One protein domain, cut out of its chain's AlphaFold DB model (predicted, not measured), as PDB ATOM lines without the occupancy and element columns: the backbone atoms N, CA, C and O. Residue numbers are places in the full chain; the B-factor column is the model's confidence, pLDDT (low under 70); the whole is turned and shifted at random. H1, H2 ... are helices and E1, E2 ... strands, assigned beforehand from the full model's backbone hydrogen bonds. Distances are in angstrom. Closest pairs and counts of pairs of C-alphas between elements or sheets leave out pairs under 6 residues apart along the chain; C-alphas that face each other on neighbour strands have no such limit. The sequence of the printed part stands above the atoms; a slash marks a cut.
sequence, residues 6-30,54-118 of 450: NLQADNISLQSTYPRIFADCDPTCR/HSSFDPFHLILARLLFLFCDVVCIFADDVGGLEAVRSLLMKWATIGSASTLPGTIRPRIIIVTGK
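This is residues 6 to 30 and 54 to 118 of the 450 residues of an uncharacterized protein of Ajellomyces capsulatus (strain NAm1 / WU24) (UniProt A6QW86). Two parallel strands side by side, E3 and E4, have residues 85 to 92 of the long helix H3 packed near them, while H1 packs crosswise on the last residues of H3. A separate two-stranded hairpin, E1 and E2, lies apart from this strand pair and from H3, and the short H2 makes the corner between E3 and H3. The printed part has 90 residues with three named helices and four named strands in the order E1, E2, H1, E3, H2, H3, E4; the two sheets are E1 and E2, antiparallel, and E3 and E4, parallel. The class is mixed, helices and strands, with under half of the residues in named elements. The whole is only just compact, close to loose, with a radius of gyration of the C-alphas of 14.2 A and spans of 40 by 37 by 26 A.

E1, residues 6 to 9, begins at C-alpha 6 (4.210, 15.480, 61.820), and E2 is residues 21 to 24. After the cut, H1 takes residues 59 to 66 and is 10.1 A long. E3, residues 74 to 78, is 13.0 A long and is followed directly by H2, residues 79 to 82. H3, residues 85 to 98, is 19.9 A long and begins at C-alpha 85 (-10.479, 8.171, 44.425). E4, residues 111 to 115, is 12.9 A long and ends at C-alpha 115 (-3.717, 3.080, 48.500).

The hairpin E1 and E2 is antiparallel at 159 degrees, with N 6 and O 24 within hydrogen-bond range at 2.8 A. E3 and E4 are parallel at 18 degrees, with N 75 and O 111 within range at 2.8 A. E3, H2, H3 and E4 form a strand-helix-strand unit, two parallel neighbour strands with helices between, with a right-handed crossover. The closest C-alphas of E3 and H3 are those of Ile 77 and Val 88, 7.4 A apart. H2 and H3 touch only at the corner, closest at the C-alphas of Ala 79 and Leu 85, 5.5 A apart. H1 touches H3, at residues 95 to 98 of H3 alone, about perpendicular at 76 degrees; the C-alphas of Ala 65 and Trp 95 are closest, 5.6 A apart. E2 and E3 are apart. In H1 and H3 every O i to N i+4 pair is within hydrogen-bond range; H2 is too short for one.

The two C-alphas farthest apart, those of Ile 12 and His 54, are 41.7 A from each other. Residues 31 to 53 are not printed, and C-alphas 30 and 54 are 24.8 A apart across the cut. The links E1 to E2 and H3 to E4 are long. Mean pLDDT of the printed part is 79.2; residues 28 to 30, 54 to 55, 104 to 108 and 117 to 118 are under 70.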
ATOM      1  N   ASN A   6       3.361  16.160  60.855       76.31
ATOM      2  CA  ASN A   6       4.210  15.480  61.820       76.31
ATOM      3  C   ASN A   6       5.403  14.881  61.083       76.31
ATOM      4  O   ASN A   6       5.226  14.011  60.236       76.31
ATOM      5  N   LEU A   7       6.609  15.339  61.413       77.00
ATOM      6  CA  LEU A   7       7.847  14.765  60.894       77.00
ATOM      7  C   LEU A   7       8.418  13.787  61.916       77.00
ATOM      8  O   LEU A   7       8.629  14.146  63.074       77.00
ATOM      9  N   GLN A   8       8.676  12.559  61.485       77.31
ATOM     10  CA  GLN A   8       9.258  11.506  62.308       77.31
ATOM     11  C   GLN A   8      10.426  10.873  61.560       77.31
ATOM     12  O   GLN A   8      10.289  10.470  60.407       77.31
ATOM     13  N   ALA A   9      11.582  10.781  62.208       75.50
ATOM     14  CA  ALA A   9      12.690  10.001  61.679       75.50
ATOM     15  C   ALA A   9      12.475   8.519  62.003       75.50
ATOM     16  O   ALA A   9      12.030   8.164  63.094       75.50
ATOM     17  N   ASP A  10      12.815   7.650  61.062       76.12
ATOM     18  CA  ASP A  10      12.831   6.214  61.289       76.12
ATOM     19  C   ASP A  10      13.982   5.841  62.228       76.12
ATOM     20  O   ASP A  10      15.157   5.945  61.867       76.12
ATOM     21  N   ASN A  11      13.636   5.342  63.415       70.00
ATOM     22  CA  ASN A  11      14.608   4.986  64.446       70.00
ATOM     23  C   ASN A  11      15.676   3.994  63.962       70.00
ATOM     24  O   ASN A  11      16.805   4.031  64.445       70.00
ATOM     25  N   ILE A  12      15.338   3.132  62.998       72.00
ATOM     26  CA  ILE A  12      16.247   2.108  62.469       72.00
ATOM     27  C   ILE A  12      17.307   2.727  61.550       72.00
ATOM     28  O   ILE A  12      18.446   2.267  61.516       72.00
ATOM     29  N   SER A  13      16.957   3.787  60.818       73.94
ATOM     30  CA  SER A  13      17.855   4.441  59.860       73.94
ATOM     31  C   SER A  13      18.448   5.757  60.360       73.94
ATOM     32  O   SER A  13      19.217   6.370  59.631       73.94
ATOM     33  N   LEU A  14      18.191   6.162  61.608       73.62
ATOM     34  CA  LEU A  14      18.746   7.387  62.210       73.62
ATOM     35  C   LEU A  14      20.276   7.505  62.102       73.62
ATOM     36  O   LEU A  14      20.790   8.610  61.964       73.62
ATOM     37  N   GLN A  15      21.001   6.383  62.175       77.06
ATOM     38  CA  GLN A  15      22.467   6.344  62.056       77.06
ATOM     39  C   GLN A  15      22.958   6.008  60.636       77.06
ATOM     40  O   GLN A  15      24.161   5.901  60.405       77.06
ATOM     41  N   SER A  16      22.040   5.820  59.685       80.75
ATOM     42  CA  SER A  16      22.365   5.586  58.277       80.75
ATOM     43  C   SER A  16      22.895   6.861  57.628       80.75
ATOM     44  O   SER A  16      22.512   7.971  57.994       80.75
ATOM     45  N   THR A  17      23.711   6.705  56.586       76.62
ATOM     46  CA  THR A  17      24.101   7.813  55.696       76.62
ATOM     47  C   THR A  17      22.887   8.430  54.984       76.62
ATOM     48  O   THR A  17      22.947   9.581  54.564       76.62
ATOM     49  N   TYR A  18      21.782   7.679  54.887       75.06
ATOM     50  CA  TYR A  18      20.502   8.103  54.319       75.06
ATOM     51  C   TYR A  18      19.358   7.750  55.289       75.06
ATOM     52  O   TYR A  18      18.754   6.679  55.162       75.06
ATOM     53  N   PRO A  19      19.096   8.585  56.311       81.38
ATOM     54  CA  PRO A  19      18.006   8.352  57.249       81.38
ATOM     55  C   PRO A  19      16.655   8.536  56.558       81.38
ATOM     56  O   PRO A  19      16.456   9.471  55.782       81.38
ATOM     57  N   ARG A  20      15.705   7.650  56.857       82.44
ATOM     58  CA  ARG A  20      14.334   7.746  56.349       82.44
ATOM     59  C   ARG A  20      13.533   8.679  57.248       82.44
ATOM     60  O   ARG A  20      13.585   8.567  58.471       82.44
ATOM     61  N   ILE A  21      12.786   9.591  56.635       81.31
ATOM     62  CA  ILE A  21      11.931  10.551  57.335       81.31
ATOM     63  C   ILE A  21      10.509  10.384  56.811       81.31
ATOM     64  O   ILE A  21      10.278  10.401  55.604       81.31
ATOM     65  N   PHE A  22       9.561  10.241  57.726       80.94
ATOM     66  CA  PHE A  22       8.139  10.176  57.438       80.94
ATOM     67  C   PHE A  22       7.485  11.510  57.776       80.94
ATOM     68  O   PHE A  22       7.725  12.080  58.841       80.94
ATOM     69  N   ALA A  23       6.657  11.999  56.857       81.25
ATOM     70  CA  ALA A  23       5.810  13.163  57.055       81.25
ATOM     71  C   ALA A  23       4.348  12.713  57.002       81.25
ATOM     72  O   ALA A  23       3.889  12.264  55.955       81.25
ATOM     73  N   ASP A  24       3.634  12.832  58.117       81.69
ATOM     74  CA  ASP A  24       2.207  12.514  58.207       81.69
ATOM     75  C   ASP A  24       1.378  13.800  58.312       81.69
ATOM     76  O   ASP A  24       1.711  14.709  59.081       81.69
ATOM     77  N   CYS A  25       0.316  13.899  57.514       81.00
ATOM     78  CA  CYS A  25      -0.613  15.019  57.539       81.00
ATOM     79  C   CYS A  25      -1.984  14.642  56.953       81.00
ATOM     80  O   CYS A  25      -2.065  13.865  56.005       81.00
ATOM     81  N   ASP A  26      -3.056  15.266  57.457       79.44
ATOM     82  CA  ASP A  26      -4.392  15.184  56.850       79.44
ATOM     83  C   ASP A  26      -4.637  16.391  55.920       79.44
ATOM     84  O   ASP A  26      -4.802  17.525  56.395       79.44
ATOM     85  N   PRO A  27      -4.700  16.183  54.591       72.75
ATOM     86  CA  PRO A  27      -4.949  17.253  53.637       72.75
ATOM     87  C   PRO A  27      -6.428  17.627  53.476       72.75
ATOM     88  O   PRO A  27      -6.722  18.562  52.727       72.75
ATOM     89  N   THR A  28      -7.355  16.922  54.129       68.50
ATOM     90  CA  THR A  28      -8.805  17.058  53.911       68.50
ATOM     91  C   THR A  28      -9.545  17.854  54.980       68.50
ATOM     92  O   THR A  28     -10.701  18.217  54.755       68.50
ATOM     93  N   CYS A  29      -8.896  18.181  56.106       61.16
ATOM     94  CA  CYS A  29      -9.535  18.836  57.257       61.16
ATOM     95  C   CYS A  29     -10.767  18.082  57.783       61.16
ATOM     96  O   CYS A  29     -11.655  18.691  58.389       61.16
ATOM     97  N   ARG A  30     -10.839  16.766  57.566       53.31
ATOM     98  CA  ARG A  30     -11.873  15.928  58.168       53.31
ATOM     99  C   ARG A  30     -11.445  15.718  59.609       53.31
ATOM    100  O   ARG A  30     -10.374  15.185  59.839       53.31
ATOM    101  N   HIS A  54      -1.004  37.347  49.632       68.19
ATOM    102  CA  HIS A  54      -2.361  37.003  49.206       68.19
ATOM    103  C   HIS A  54      -2.311  36.003  48.040       68.19
ATOM    104  O   HIS A  54      -1.868  36.334  46.942       68.19
ATOM    105  N   SER A  55      -2.763  34.777  48.294       68.69
ATOM    106  CA  SER A  55      -2.849  33.689  47.321       68.69
ATOM    107  C   SER A  55      -4.278  33.157  47.280       68.69
ATOM    108  O   SER A  55      -4.957  33.108  48.305       68.69
ATOM    109  N   SER A  56      -4.729  32.728  46.100       76.31
ATOM    110  CA  SER A  56      -5.984  31.988  45.933       76.31
ATOM    111  C   SER A  56      -5.895  30.547  46.454       76.31
ATOM    112  O   SER A  56      -6.922  29.894  46.633       76.31
ATOM    113  N   PHE A  57      -4.681  30.045  46.702       76.81
ATOM    114  CA  PHE A  57      -4.437  28.713  47.242       76.81
ATOM    115  C   PHE A  57      -4.208  28.750  48.746       76.81
ATOM    116  O   PHE A  57      -3.496  29.603  49.273       76.81
ATOM    117  N   ASP A  58      -4.761  27.747  49.416       81.06
ATOM    118  CA  ASP A  58      -4.556  27.515  50.836       81.06
ATOM    119  C   ASP A  58      -3.055  27.331  51.169       81.06
ATOM    120  O   ASP A  58      -2.406  26.476  50.546       81.06
ATOM    121  N   PRO A  59      -2.502  28.078  52.151       80.81
ATOM    122  CA  PRO A  59      -1.095  27.996  52.545       80.81
ATOM    123  C   PRO A  59      -0.592  26.576  52.807       80.81
ATOM    124  O   PRO A  59       0.548  26.256  52.486       80.81
ATOM    125  N   PHE A  60      -1.433  25.685  53.322       83.12
ATOM    126  CA  PHE A  60      -1.036  24.304  53.584       83.12
ATOM    127  C   PHE A  60      -0.748  23.517  52.301       83.12
ATOM    128  O   PHE A  60       0.246  22.802  52.213       83.12
ATOM    129  N   HIS A  61      -1.587  23.672  51.273       85.31
ATOM    130  CA  HIS A  61      -1.345  23.019  49.988       85.31
ATOM    131  C   HIS A  61      -0.164  23.657  49.246       85.31
ATOM    132  O   HIS A  61       0.533  22.957  48.514       85.31
ATOM    133  N   LEU A  62       0.094  24.952  49.467       84.44
ATOM    134  CA  LEU A  62       1.311  25.611  48.992       84.44
ATOM    135  C   LEU A  62       2.560  25.020  49.651       84.44
ATOM    136  O   LEU A  62       3.508  24.701  48.943       84.44
ATOM    137  N   ILE A  63       2.554  24.822  50.972       82.69
ATOM    138  CA  ILE A  63       3.668  24.195  51.698       82.69
ATOM    139  C   ILE A  63       3.907  22.771  51.192       82.69
ATOM    140  O   ILE A  63       5.047  22.414  50.906       82.69
ATOM    141  N   LEU A  64       2.855  21.966  51.015       85.69
ATOM    142  CA  LEU A  64       3.005  20.612  50.477       85.69
ATOM    143  C   LEU A  64       3.643  20.626  49.082       85.69
ATOM    144  O   LEU A  64       4.707  20.045  48.884       85.69
ATOM    145  N   ALA A  65       3.040  21.346  48.132       85.75
ATOM    146  CA  ALA A  65       3.453  21.311  46.731       85.75
ATOM    147  C   ALA A  65       4.780  22.034  46.445       85.75
ATOM    148  O   ALA A  65       5.540  21.614  45.569       85.75
ATOM    149  N   ARG A  66       5.060  23.132  47.159       84.19
ATOM    150  CA  ARG A  66       6.208  24.013  46.890       84.19
ATOM    151  C   ARG A  66       7.361  23.861  47.877       84.19
ATOM    152  O   ARG A  66       8.417  24.409  47.592       84.19
ATOM    153  N   LEU A  67       7.183  23.158  48.996       83.94
ATOM    154  CA  LEU A  67       8.249  22.931  49.975       83.94
ATOM    155  C   LEU A  67       8.446  21.443  50.262       83.94
ATOM    156  O   LEU A  67       9.510  20.919  49.957       83.94
ATOM    157  N   LEU A  68       7.447  20.751  50.813       83.31
ATOM    158  CA  LEU A  68       7.634  19.371  51.282       83.31
ATOM    159  C   LEU A  68       7.928  18.407  50.130       83.31
ATOM    160  O   LEU A  68       8.907  17.673  50.196       83.31
ATOM    161  N   PHE A  69       7.180  18.484  49.028       86.56
ATOM    162  CA  PHE A  69       7.400  17.630  47.855       86.56
ATOM    163  C   PHE A  69       8.742  17.865  47.143       86.56
ATOM    164  O   PHE A  69       9.087  17.089  46.259       86.56
ATOM    165  N   LEU A  70       9.514  18.898  47.506       82.75
ATOM    166  CA  LEU A  70      10.894  19.050  47.025       82.75
ATOM    167  C   LEU A  70      11.846  18.022  47.650       82.75
ATOM    168  O   LEU A  70      12.894  17.745  47.075       82.75
ATOM    169  N   PHE A  71      11.486  17.491  48.818       81.75
ATOM    170  CA  PHE A  71      12.307  16.590  49.627       81.75
ATOM    171  C   PHE A  71      11.656  15.211  49.810       81.75
ATOM    172  O   PHE A  71      12.115  14.423  50.632       81.75
ATOM    173  N   CYS A  72      10.566  14.925  49.090       84.69
ATOM    174  CA  CYS A  72       9.868  13.645  49.162       84.69
ATOM    175  C   CYS A  72      10.218  12.768  47.958       84.69
ATOM    176  O   CYS A  72       9.978  13.160  46.820       84.69
ATOM    177  N   ASP A  73      10.662  11.539  48.206       85.62
ATOM    178  CA  ASP A  73      10.798  10.529  47.149       85.62
ATOM    179  C   ASP A  73       9.453   9.872  46.811       85.62
ATOM    180  O   ASP A  73       9.195   9.495  45.665       85.62
ATOM    181  N   VAL A  74       8.575   9.741  47.812       88.94
ATOM    182  CA  VAL A  74       7.275   9.070  47.705       88.94
ATOM    183  C   VAL A  74       6.198   9.875  48.434       88.94
ATOM    184  O   VAL A  74       6.387  10.289  49.574       88.94
ATOM    185  N   VAL A  75       5.048  10.059  47.783       89.81
ATOM    186  CA  VAL A  75       3.812  10.583  48.377       89.81
ATOM    187  C   VAL A  75       2.795   9.450  48.407       89.81
ATOM    188  O   VAL A  75       2.334   9.001  47.359       89.81
ATOM    189  N   CYS A  76       2.455   8.981  49.604       90.06
ATOM    190  CA  CYS A  76       1.445   7.948  49.806       90.06
ATOM    191  C   CYS A  76       0.106   8.593  50.189       90.06
ATOM    192  O   CYS A  76       0.069   9.431  51.087       90.06
ATOM    193  N   ILE A  77      -0.982   8.220  49.513       88.75
ATOM    194  CA  ILE A  77      -2.333   8.726  49.777       88.75
ATOM    195  C   ILE A  77      -3.268   7.541  49.985       88.75
ATOM    196  O   ILE A  77      -3.503   6.770  49.057       88.75
ATOM    197  N   PHE A  78      -3.849   7.433  51.174       87.50
ATOM    198  CA  PHE A  78      -4.926   6.488  51.447       87.50
ATOM    199  C   PHE A  78      -6.239   7.084  50.942       87.50
ATOM    200  O   PHE A  78      -6.722   8.095  51.450       87.50
ATOM    201  N   ALA A  79      -6.786   6.501  49.874       84.69
ATOM    202  CA  ALA A  79      -7.952   7.022  49.178       84.69
ATOM    203  C   ALA A  79      -9.160   7.111  50.113       84.69
ATOM    204  O   ALA A  79      -9.852   8.124  50.098       84.69
ATOM    205  N   ASP A  80      -9.380   6.102  50.952       81.06
ATOM    206  CA  ASP A  80     -10.538   6.044  51.848       81.06
ATOM    207  C   ASP A  80     -10.507   7.165  52.896       81.06
ATOM    208  O   ASP A  80     -11.521   7.839  53.105       81.06
ATOM    209  N   ASP A  81      -9.326   7.466  53.441       79.94
ATOM    210  CA  ASP A  81      -9.125   8.531  54.432       79.94
ATOM    211  C   ASP A  81      -9.439   9.915  53.853       79.94
ATOM    212  O   ASP A  81     -10.051  10.764  54.508       79.94
ATOM    213  N   VAL A  82      -9.094  10.136  52.580       79.44
ATOM    214  CA  VAL A  82      -9.317  11.431  51.926       79.44
ATOM    215  C   VAL A  82     -10.695  11.567  51.266       79.44
ATOM    216  O   VAL A  82     -11.060  12.661  50.833       79.44
ATOM    217  N   GLY A  83     -11.506  10.503  51.231       75.94
ATOM    218  CA  GLY A  83     -12.860  10.524  50.663       75.94
ATOM    219  C   GLY A  83     -13.031   9.853  49.305       75.94
ATOM    220  O   GLY A  83     -13.894  10.261  48.530       75.94
ATOM    221  N   GLY A  84     -12.226   8.836  49.029       78.00
ATOM    222  CA  GLY A  84     -12.237   8.030  47.819       78.00
ATOM    223  C   GLY A  84     -11.371   8.596  46.694       78.00
ATOM    224  O   GLY A  84     -10.788   9.680  46.777       78.00
ATOM    225  N   LEU A  85     -11.311   7.849  45.590       78.12
ATOM    226  CA  LEU A  85     -10.479   8.171  44.425       78.12
ATOM    227  C   LEU A  85     -10.776   9.543  43.805       78.12
ATOM    228  O   LEU A  85      -9.859  10.193  43.305       78.12
ATOM    229  N   GLU A  86     -12.021  10.016  43.865       77.06
ATOM    230  CA  GLU A  86     -12.369  11.338  43.336       77.06
ATOM    231  C   GLU A  86     -11.760  12.466  44.186       77.06
ATOM    232  O   GLU A  86     -11.251  13.456  43.658       77.06
ATOM    233  N   ALA A  87     -11.715  12.288  45.510       78.81
ATOM    234  CA  ALA A  87     -11.042  13.225  46.397       78.81
ATOM    235  C   ALA A  87      -9.518  13.197  46.199       78.81
ATOM    236  O   ALA A  87      -8.889  14.258  46.155       78.81
ATOM    237  N   VAL A  88      -8.934  12.011  45.979       84.50
ATOM    238  CA  VAL A  88      -7.518  11.868  45.597       84.50
ATOM    239  C   VAL A  88      -7.233  12.626  44.301       84.50
ATOM    240  O   VAL A  88      -6.312  13.440  44.252       84.50
ATOM    241  N   ARG A  89      -8.047  12.420  43.261       85.50
ATOM    242  CA  ARG A  89      -7.914  13.118  41.978       85.50
ATOM    243  C   ARG A  89      -7.961  14.632  42.164       85.50
ATOM    244  O   ARG A  89      -7.111  15.337  41.626       85.50
ATOM    245  N   SER A  90      -8.916  15.127  42.947       85.75
ATOM    246  CA  SER A  90      -9.053  16.552  43.253       85.75
ATOM    247  C   SER A  90      -7.813  17.123  43.961       85.75
ATOM    248  O   SER A  90      -7.315  18.183  43.575       85.75
ATOM    249  N   LEU A  91      -7.248  16.402  44.940       89.00
ATOM    250  CA  LEU A  91      -6.002  16.787  45.615       89.00
ATOM    251  C   LEU A  91      -4.809  16.827  44.654       89.00
ATOM    252  O   LEU A  91      -4.090  17.827  44.614       89.00
ATOM    253  N   LEU A  92      -4.631  15.784  43.841       89.69
ATOM    254  CA  LEU A  92      -3.531  15.707  42.881       89.69
ATOM    255  C   LEU A  92      -3.622  16.806  41.822       89.69
ATOM    256  O   LEU A  92      -2.624  17.465  41.539       89.69
ATOM    257  N   MET A  93      -4.818  17.062  41.287       86.06
ATOM    258  CA  MET A  93      -5.043  18.157  40.341       86.06
ATOM    259  C   MET A  93      -4.767  19.517  40.982       86.06
ATOM    260  O   MET A  93      -4.156  20.382  40.352       86.06
ATOM    261  N   LYS A  94      -5.152  19.708  42.248       86.56
ATOM    262  CA  LYS A  94      -4.859  20.934  42.997       86.56
ATOM    263  C   LYS A  94      -3.351  21.148  43.151       86.56
ATOM    264  O   LYS A  94      -2.867  22.235  42.846       86.56
ATOM    265  N   TRP A  95      -2.593  20.129  43.560       89.25
ATOM    266  CA  TRP A  95      -1.133  20.229  43.692       89.25
ATOM    267  C   TRP A  95      -0.428  20.396  42.344       89.25
ATOM    268  O   TRP A  95       0.505  21.190  42.240       89.25
ATOM    269  N   ALA A  96      -0.912  19.729  41.296       84.81
ATOM    270  CA  ALA A  96      -0.418  19.918  39.937       84.81
ATOM    271  C   ALA A  96      -0.640  21.359  39.445       84.81
ATOM    272  O   ALA A  96       0.252  21.928  38.821       84.81
ATOM    273  N   THR A  97      -1.787  21.963  39.780       86.44
ATOM    274  CA  THR A  97      -2.122  23.354  39.427       86.44
ATOM    275  C   THR A  97      -1.264  24.364  40.191       86.44
ATOM    276  O   THR A  97      -0.826  25.354  39.613       86.44
ATOM    277  N   ILE A  98      -0.994  24.117  41.478       85.81
ATOM    278  CA  ILE A  98      -0.071  24.942  42.281       85.81
ATOM    279  C   ILE A  98       1.348  24.903  41.693       85.81
ATOM    280  O   ILE A  98       2.076  25.899  41.738       85.81
ATOM    281  N   GLY A  99       1.731  23.753  41.136       78.88
ATOM    282  CA  GLY A  99       3.039  23.530  40.543       78.88
ATOM    283  C   GLY A  99       4.142  23.340  41.586       78.88
ATOM    284  O   GLY A  99       4.027  23.721  42.751       78.88
ATOM    285  N   SER A 100       5.246  22.739  41.148       78.19
ATOM    286  CA  SER A 100       6.434  22.583  41.990       78.19
ATOM    287  C   SER A 100       7.223  23.895  42.058       78.19
ATOM    288  O   SER A 100       7.216  24.685  41.114       78.19
ATOM    289  N   ALA A 101       7.927  24.127  43.167       77.81
ATOM    290  CA  ALA A 101       8.991  25.135  43.215       77.81
ATOM    291  C   ALA A 101      10.321  24.613  42.638       77.81
ATOM    292  O   ALA A 101      11.242  25.402  42.440       77.81
ATOM    293  N   SER A 102      10.416  23.307  42.365       72.56
ATOM    294  CA  SER A 102      11.597  22.685  41.776       72.56
ATOM    295  C   SER A 102      11.700  23.001  40.289       72.56
ATOM    296  O   SER A 102      10.730  22.852  39.544       72.56
ATOM    297  N   THR A 103      12.903  23.363  39.853       70.50
ATOM    298  CA  THR A 103      13.290  23.434  38.437       70.50
ATOM    299  C   THR A 103      13.791  22.088  37.902       70.50
ATOM    300  O   THR A 103      14.130  21.989  36.725       70.50
ATOM    301  N   LEU A 104      13.842  21.044  38.744       60.59
ATOM    302  CA  LEU A 104      14.305  19.711  38.364       60.59
ATOM    303  C   LEU A 104      13.288  18.979  37.462       60.59
ATOM    304  O   LEU A 104      12.077  19.209  37.574       60.59
ATOM    305  N   PRO A 105      13.752  18.064  36.584       64.81
ATOM    306  CA  PRO A 105      12.881  17.314  35.682       64.81
ATOM    307  C   PRO A 105      11.829  16.475  36.413       64.81
ATOM    308  O   PRO A 105      12.005  16.070  37.562       64.81
ATOM    309  N   GLY A 106      10.749  16.132  35.702       62.69
ATOM    310  CA  GLY A 106       9.654  15.304  36.223       62.69
ATOM    311  C   GLY A 106      10.088  13.942  36.780       62.69
ATOM    312  O   GLY A 106       9.400  13.394  37.633       62.69
ATOM    313  N   THR A 107      11.240  13.423  36.347       64.38
ATOM    314  CA  THR A 107      11.823  12.151  36.803       64.38
ATOM    315  C   THR A 107      12.329  12.181  38.246       64.38
ATOM    316  O   THR A 107      12.456  11.121  38.849       64.38
ATOM    317  N   ILE A 108      12.588  13.372  38.800       67.12
ATOM    318  CA  ILE A 108      13.029  13.591  40.191       67.12
ATOM    319  C   ILE A 108      11.830  13.983  41.081       67.12
ATOM    320  O   ILE A 108      11.979  14.297  42.257       67.12
ATOM    321  N   ARG A 109      10.607  13.995  40.531       75.69
ATOM    322  CA  ARG A 109       9.410  14.282  41.327       75.69
ATOM    323  C   ARG A 109       9.055  13.093  42.221       75.69
ATOM    324  O   ARG A 109       9.316  11.951  41.836       75.69
ATOM    325  N   PRO A 110       8.387  13.353  43.358       84.38
ATOM    326  CA  PRO A 110       7.912  12.285  44.218       84.38
ATOM    327  C   PRO A 110       7.045  11.301  43.433       84.38
ATOM    328  O   PRO A 110       6.154  11.703  42.675       84.38
ATOM    329  N   ARG A 111       7.268  10.006  43.646       87.75
ATOM    330  CA  ARG A 111       6.373   8.965  43.140       87.75
ATOM    331  C   ARG A 111       5.096   8.962  43.965       87.75
ATOM    332  O   ARG A 111       5.148   9.000  45.189       87.75
ATOM    333  N   ILE A 112       3.947   8.898  43.304       87.75
ATOM    334  CA  ILE A 112       2.652   8.876  43.986       87.75
ATOM    335  C   ILE A 112       2.202   7.425  44.126       87.75
ATOM    336  O   ILE A 112       2.092   6.710  43.133       87.75
ATOM    337  N   ILE A 113       1.914   7.012  45.356       88.88
ATOM    338  CA  ILE A 113       1.262   5.744  45.672       88.88
ATOM    339  C   ILE A 113      -0.133   6.081  46.191       88.88
ATOM    340  O   ILE A 113      -0.273   6.807  47.171       88.88
ATOM    341  N   ILE A 114      -1.167   5.569  45.527       85.12
ATOM    342  CA  ILE A 114      -2.552   5.700  45.986       85.12
ATOM    343  C   ILE A 114      -2.971   4.340  46.526       85.12
ATOM    344  O   ILE A 114      -3.050   3.368  45.777       85.12
ATOM    345  N   VAL A 115      -3.227   4.277  47.826       82.06
ATOM    346  CA  VAL A 115      -3.717   3.080  48.500       82.06
ATOM    347  C   VAL A 115      -5.236   3.145  48.506       82.06
ATOM    348  O   VAL A 115      -5.821   4.027  49.122       82.06
ATOM    349  N   THR A 116      -5.887   2.234  47.793       79.19
ATOM    350  CA  THR A 116      -7.350   2.105  47.785       79.19
ATOM    351  C   THR A 116      -7.749   0.882  48.597       79.19
ATOM    352  O   THR A 116      -7.223  -0.200  48.313       79.19
ATOM    353  N   GLY A 117      -8.692   0.995  49.532       66.25
ATOM    354  CA  GLY A 117      -9.375  -0.184  50.054       66.25
ATOM    355  C   GLY A 117     -10.144  -0.893  48.936       66.25
ATOM    356  O   GLY A 117     -10.611  -0.262  47.983       66.25
ATOM    357  N   LYS A 118     -10.254  -2.221  49.002       60.56
ATOM    358  CA  LYS A 118     -11.141  -2.991  48.122       60.56
ATOM    359  C   LYS A 118     -12.005  -3.947  48.934       60.56
ATOM    360  O   LYS A 118     -11.484  -4.676  49.768       60.56
TER     361      LYS A 118